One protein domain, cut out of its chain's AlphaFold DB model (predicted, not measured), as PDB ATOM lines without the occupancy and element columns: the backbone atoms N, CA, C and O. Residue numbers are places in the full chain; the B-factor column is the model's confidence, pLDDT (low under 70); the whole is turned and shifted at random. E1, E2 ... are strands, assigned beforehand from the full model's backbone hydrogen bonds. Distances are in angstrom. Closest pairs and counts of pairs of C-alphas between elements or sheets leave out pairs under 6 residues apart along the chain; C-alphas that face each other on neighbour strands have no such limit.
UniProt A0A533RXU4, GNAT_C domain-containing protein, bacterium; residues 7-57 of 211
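This is residues 7 to 57 of the 211 residues of the protein "GNAT_C domain-containing protein" of bacterium (UniProt A0A533RXU4). With little regular structure, the model is a small sheet of three short strands at one end and a looping stretch, residues 7 to 29, at the other, with a long loop, residues 40 to 52, reaching to one side between E2 and E3. The sheet is a meander, each strand the antiparallel neighbour of the one before, in the order E1, E2, E3. The printed part has 51 residues, 12 of them in these strands, and no named helix; its class is all strand. It is loose, with a radius of gyration of the C-alphas of 12.3 A, and spans 39 by 21 by 13 A.

Inner strand E2, residues 36 to 39, forms a hairpin with E1, residues 30 to 33, at 156 degrees; N 31 and O 38 are 2.8 A apart, within hydrogen-bond range. E2 also forms a hairpin with E3, residues 53 to 56, at 162 degrees, with N 37 and O 55 at 2.8 A.

E1 measures 9.8 A from C-alpha 30 at (19.424, 42.668, 9.042), E2 9.9 A, and E3 10.0 A to C-alpha 56 at (7.012, 42.416, 13.432).

The printed part has no cut. The link E2 to E3 is long. Residues 18 to 20 have pLDDT under 70.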
ATOM      1  N   ARG A   7      30.396  38.672  10.363       93.25
ATOM      2  CA  ARG A   7      30.795  37.328   9.959       93.25
ATOM      3  C   ARG A   7      30.828  36.384  11.158       93.25
ATOM      4  O   ARG A   7      31.400  36.714  12.196       93.25
ATOM      5  N   TYR A   8      30.286  35.187  10.972       93.31
ATOM      6  CA  TYR A   8      30.194  34.132  11.979       93.31
ATOM      7  C   TYR A   8      30.722  32.799  11.442       93.31
ATOM      8  O   TYR A   8      30.711  32.546  10.234       93.31
ATOM      9  N   GLY A   9      31.202  31.944  12.346       91.38
ATOM     10  CA  GLY A   9      31.534  30.548  12.063       91.38
ATOM     11  C   GLY A   9      30.293  29.658  11.959       91.38
ATOM     12  O   GLY A   9      29.170  30.081  12.239       91.38
ATOM     13  N   ALA A  10      30.482  28.396  11.563       90.69
ATOM     14  CA  ALA A  10      29.400  27.407  11.495       90.69
ATOM     15  C   ALA A  10      28.698  27.190  12.846       90.69
ATOM     16  O   ALA A  10      27.500  26.928  12.887       90.69
ATOM     17  N   ASP A  11      29.457  27.351  13.925       88.81
ATOM     18  CA  ASP A  11      29.062  27.245  15.327       88.81
ATOM     19  C   ASP A  11      28.356  28.503  15.871       88.81
ATOM     20  O   ASP A  11      28.002  28.548  17.045       88.81
ATOM     21  N   GLY A  12      28.165  29.535  15.042       91.94
ATOM     22  CA  GLY A  12      27.522  30.790  15.437       91.94
ATOM     23  C   GLY A  12      28.420  31.736  16.234       91.94
ATOM     24  O   GLY A  12      28.009  32.856  16.537       91.94
ATOM     25  N   ASN A  13      29.656  31.344  16.546       90.56
ATOM     26  CA  ASN A  13      30.605  32.248  17.175       90.56
ATOM     27  C   ASN A  13      31.077  33.318  16.186       90.56
ATOM     28  O   ASN A  13      31.168  33.069  14.979       90.56
ATOM     29  N   ALA A  14      31.440  34.498  16.700       88.56
ATOM     30  CA  ALA A  14      32.081  35.525  15.884       88.56
ATOM     31  C   ALA A  14      33.298  34.952  15.148       88.56
ATOM     32  O   ALA A  14      34.087  34.168  15.695       88.56
ATOM     33  N   TRP A  15      33.401  35.331  13.878       85.12
ATOM     34  CA  TRP A  15      34.424  34.843  12.977       85.12
ATOM     35  C   TRP A  15      35.819  35.332  13.374       85.12
ATOM     36  O   TRP A  15      36.050  36.530  13.536       85.12
ATOM     37  N   CYS A  16      36.775  34.402  13.410       78.25
ATOM     38  CA  CYS A  16      38.186  34.701  13.612       78.25
ATOM     39  C   CYS A  16      38.968  34.520  12.313       78.25
ATOM     40  O   CYS A  16      39.019  33.416  11.770       78.25
ATOM     41  N   ASN A  17      39.675  35.555  11.858       73.44
ATOM     42  CA  ASN A  17      40.573  35.422  10.705       73.44
ATOM     43  C   ASN A  17      41.786  34.512  10.977       73.44
ATOM     44  O   ASN A  17      42.401  34.044  10.025       73.44
ATOM     45  N   LEU A  18      42.127  34.268  12.249       69.81
ATOM     46  CA  LEU A  18      43.303  33.486  12.645       69.81
ATOM     47  C   LEU A  18      43.024  31.982  12.761       69.81
ATOM     48  O   LEU A  18      43.935  31.186  12.557       69.81
ATOM     49  N   CYS A  19      41.789  31.584  13.085       64.88
ATOM     50  CA  CYS A  19      41.459  30.181  13.369       64.88
ATOM     51  C   CYS A  19      40.134  29.688  12.763       64.88
ATOM     52  O   CYS A  19      39.773  28.530  12.953       64.88
ATOM     53  N   GLY A  20      39.373  30.546  12.078       66.75
ATOM     54  CA  GLY A  20      38.092  30.165  11.490       66.75
ATOM     55  C   GLY A  20      38.249  29.328  10.215       66.75
ATOM     56  O   GLY A  20      39.106  29.611   9.374       66.75
ATOM     57  N   ASN A  21      37.363  28.347  10.015       75.00
ATOM     58  CA  ASN A  21      37.260  27.599   8.759       75.00
ATOM     59  C   ASN A  21      36.456  28.375   7.694       75.00
ATOM     60  O   ASN A  21      35.239  28.532   7.807       75.00
ATOM     61  N   GLN A  22      37.139  28.887   6.660       72.56
ATOM     62  CA  GLN A  22      36.569  29.869   5.719       72.56
ATOM     63  C   GLN A  22      35.379  29.309   4.935       72.56
ATOM     64  O   GLN A  22      34.472  30.069   4.597       72.56
ATOM     65  N   SER A  23      35.370  27.999   4.670       78.25
ATOM     66  CA  SER A  23      34.344  27.340   3.856       78.25
ATOM     67  C   SER A  23      32.974  27.280   4.524       78.25
ATOM     68  O   SER A  23      31.977  27.095   3.837       78.25
ATOM     69  N   GLU A  24      32.913  27.424   5.849       83.94
ATOM     70  CA  GLU A  24      31.666  27.293   6.611       83.94
ATOM     71  C   GLU A  24      31.212  28.615   7.240       83.94
ATOM     72  O   GLU A  24      30.178  28.673   7.909       83.94
ATOM     73  N   ALA A  25      31.962  29.691   7.005       91.31
ATOM     74  CA  ALA A  25      31.611  31.018   7.475       91.31
ATOM     75  C   ALA A  25      30.333  31.538   6.806       91.31
ATOM     76  O   ALA A  25      30.018  31.201   5.663       91.31
ATOM     77  N   TRP A  26      29.624  32.417   7.498       94.81
ATOM     78  CA  TRP A  26      28.457  33.110   6.963       94.81
ATOM     79  C   TRP A  26      28.391  34.538   7.464       94.81
ATOM     80  O   TRP A  26      29.070  34.902   8.422       94.81
ATOM     81  N   THR A  27      27.587  35.341   6.780       96.19
ATOM     82  CA  THR A  27      27.427  36.761   7.066       96.19
ATOM     83  C   THR A  27      25.987  37.013   7.470       96.19
ATOM     84  O   THR A  27      25.073  36.548   6.786       96.19
ATOM     85  N   SER A  28      25.788  37.712   8.580       97.38
ATOM     86  CA  SER A  28      24.465  38.102   9.044       97.38
ATOM     87  C   SER A  28      23.805  39.090   8.097       97.38
ATOM     88  O   SER A  28      24.457  39.939   7.478       97.38
ATOM     89  N   ILE A  29      22.483  39.015   8.050       97.25
ATOM     90  CA  ILE A  29      21.639  40.031   7.442       97.25
ATOM     91  C   ILE A  29      20.759  40.668   8.513       97.25
ATOM     92  O   ILE A  29      20.414  40.037   9.517       97.25
ATOM     93  N   LEU A  30      20.410  41.926   8.278       96.25
ATOM     94  CA  LEU A  30      19.424  42.668   9.042       96.25
ATOM     95  C   LEU A  30      18.747  43.642   8.085       96.25
ATOM     96  O   LEU A  30      19.386  44.556   7.567       96.25
ATOM     97  N   GLU A  31      17.467  43.422   7.830       95.50
ATOM     98  CA  GLU A  31      16.677  44.193   6.881       95.50
ATOM     99  C   GLU A  31      15.356  44.597   7.528       95.50
ATOM    100  O   GLU A  31      14.730  43.816   8.241       95.50
ATOM    101  N   THR A  32      14.916  45.826   7.271       93.50
ATOM    102  CA  THR A  32      13.565  46.274   7.630       93.50
ATOM    103  C   THR A  32      12.698  46.223   6.381       93.50
ATOM    104  O   THR A  32      12.991  46.897   5.394       93.50
ATOM    105  N   ILE A  33      11.643  45.409   6.407       91.12
ATOM    106  CA  ILE A  33      10.717  45.212   5.289       91.12
ATOM    107  C   ILE A  33       9.307  45.517   5.784       91.12
ATOM    108  O   ILE A  33       8.689  44.704   6.475       91.12
ATOM    109  N   GLY A  34       8.800  46.690   5.400       91.44
ATOM    110  CA  GLY A  34       7.503  47.181   5.854       91.44
ATOM    111  C   GLY A  34       7.501  47.416   7.363       91.44
ATOM    112  O   GLY A  34       8.247  48.252   7.862       91.44
ATOM    113  N   ASP A  35       6.663  46.661   8.063       91.62
ATOM    114  CA  ASP A  35       6.439  46.695   9.507       91.62
ATOM    115  C   ASP A  35       7.225  45.621  10.269       91.62
ATOM    116  O   ASP A  35       6.884  45.297  11.400       91.62
ATOM    117  N   ALA A  36       8.249  45.025   9.660       92.56
ATOM    118  CA  ALA A  36       8.997  43.947  10.282       92.56
ATOM    119  C   ALA A  36      10.495  44.055  10.045       92.56
ATOM    120  O   ALA A  36      10.960  44.556   9.018       92.56
ATOM    121  N   VAL A  37      11.241  43.493  10.985       92.50
ATOM    122  CA  VAL A  37      12.681  43.304  10.911       92.50
ATOM    123  C   VAL A  37      12.958  41.829  10.638       92.50
ATOM    124  O   VAL A  37      12.455  40.947  11.334       92.50
ATOM    125  N   ILE A  38      13.749  41.553   9.604       95.31
ATOM    126  CA  ILE A  38      14.224  40.213   9.265       95.31
ATOM    127  C   ILE A  38      15.730  40.185   9.467       95.31
ATOM    128  O   ILE A  38      16.456  40.987   8.885       95.31
ATOM    129  N   GLY A  39      16.217  39.246  10.270       96.06
ATOM    130  CA  GLY A  39      17.647  39.147  10.511       96.06
ATOM    131  C   GLY A  39      18.053  37.951  11.345       96.06
ATOM    132  O   GLY A  39      17.231  37.138  11.766       96.06
ATOM    133  N   ASN A  40      19.357  37.828  11.558       97.25
ATOM    134  CA  ASN A  40      19.935  36.734  12.327       97.25
ATOM    135  C   ASN A  40      19.886  37.047  13.828       97.25
ATOM    136  O   ASN A  40      20.463  38.051  14.255       97.25
ATOM    137  N   PRO A  41      19.214  36.241  14.662       95.56
ATOM    138  CA  PRO A  41      19.193  36.475  16.098       95.56
ATOM    139  C   PRO A  41      20.554  36.124  16.720       95.56
ATOM    140  O   PRO A  41      21.253  35.214  16.272       95.56
ATOM    141  N   ILE A  42      20.908  36.853  17.776       95.31
ATOM    142  CA  ILE A  42      21.951  36.445  18.720       95.31
ATOM    143  C   ILE A  42      21.220  35.774  19.865       95.31
ATOM    144  O   ILE A  42      20.350  36.406  20.450       95.31
ATOM    145  N   LEU A  43      21.529  34.520  20.155       95.50
ATOM    146  CA  LEU A  43      20.923  33.780  21.251       95.50
ATOM    147  C   LEU A  43      21.513  34.237  22.600       95.50
ATOM    148  O   LEU A  43      22.641  34.726  22.636       95.50
ATOM    149  N   PRO A  44      20.812  34.017  23.725       96.06
ATOM    150  CA  PRO A  44      21.292  34.332  25.077       96.06
ATOM    151  C   PRO A  44      22.666  33.765  25.455       96.06
ATOM    152  O   PRO A  44      23.316  34.266  26.369       96.06
ATOM    153  N   ASN A  45      23.115  32.713  24.768       95.44
ATOM    154  CA  ASN A  45      24.443  32.127  24.939       95.44
ATOM    155  C   ASN A  45      25.545  32.818  24.125       95.44
ATOM    156  O   ASN A  45      26.680  32.354  24.134       95.44
ATOM    157  N   GLY A  46      25.231  33.912  23.431       94.75
ATOM    158  CA  GLY A  46      26.185  34.688  22.644       94.75
ATOM    159  C   GLY A  46      26.442  34.130  21.250       94.75
ATOM    160  O   GLY A  46      27.263  34.693  20.526       94.75
ATOM    161  N   LEU A  47      25.750  33.057  20.849       94.94
ATOM    162  CA  LEU A  47      25.872  32.476  19.516       94.94
ATOM    163  C   LEU A  47      24.874  33.115  18.554       94.94
ATOM    164  O   LEU A  47      23.689  33.256  18.856       94.94
ATOM    165  N   ALA A  48      25.343  33.464  17.362       95.75
ATOM    166  CA  ALA A  48      24.477  33.888  16.278       95.75
ATOM    167  C   ALA A  48      23.822  32.673  15.606       95.75
ATOM    168  O   ALA A  48      24.490  31.690  15.282       95.75
ATOM    169  N   GLN A  49      22.521  32.749  15.338       96.00
ATOM    170  CA  GLN A  49      21.817  31.721  14.575       96.00
ATOM    171  C   GLN A  49      21.850  32.061  13.081       96.00
ATOM    172  O   GLN A  49      21.440  33.146  12.664       96.00
ATOM    173  N   ARG A  50      22.296  31.109  12.250       95.94
ATOM    174  CA  ARG A  50      22.347  31.281  10.786       95.94
ATOM    175  C   ARG A  50      20.963  31.447  10.159       95.94
ATOM    176  O   ARG A  50      20.821  32.139   9.154       95.94
ATOM    177  N   GLN A  51      19.951  30.795  10.723       96.06
ATOM    178  CA  GLN A  51      18.576  30.959  10.270       96.06
ATOM    179  C   GLN A  51      18.063  32.337  10.685       96.06
ATOM    180  O   GLN A  51      18.221  32.744  11.835       96.06
ATOM    181  N   THR A  52      17.466  33.051   9.739       96.19
ATOM    182  CA  THR A  52      16.858  34.350  10.004       96.19
ATOM    183  C   THR A  52      15.526  34.180  10.717       96.19
ATOM    184  O   THR A  52      14.813  33.194  10.524       96.19
ATOM    185  N   GLN A  53      15.185  35.168  11.532       94.56
ATOM    186  CA  GLN A  53      13.866  35.318  12.125       94.56
ATOM    187  C   GLN A  53      13.224  36.595  11.592       94.56
ATOM    188  O   GLN A  53      13.921  37.553  11.250       94.56
ATOM    189  N   ARG A  54      11.894  36.592  11.510       93.19
ATOM    190  CA  ARG A  54      11.079  37.771  11.224       93.19
ATOM    191  C   ARG A  54      10.407  38.181  12.527       93.19
ATOM    192  O   ARG A  54       9.702  37.365  13.104       93.19
ATOM    193  N   LEU A  55      10.622  39.419  12.947       89.81
ATOM    194  CA  LEU A  55       9.925  40.044  14.068       89.81
ATOM    195  C   LEU A  55       9.117  41.210  13.520       89.81
ATOM    196  O   LEU A  55       9.683  42.073  12.845       89.81
ATOM    197  N   THR A  56       7.811  41.234  13.757       90.75
ATOM    198  CA  THR A  56       7.012  42.416  13.432       90.75
ATOM    199  C   THR A  56       7.241  43.494  14.496       90.75
ATOM    200  O   THR A  56       7.563  43.207  15.649       90.75
ATOM    201  N   LEU A  57       7.157  44.761  14.096       83.19
ATOM    202  CA  LEU A  57       7.445  45.909  14.961       83.19
ATOM    203  C   LEU A  57       6.396  46.096  16.067       83.19
ATOM    204  O   LEU A  57       6.666  46.797  17.034       83.19
TER     205      LEU A  57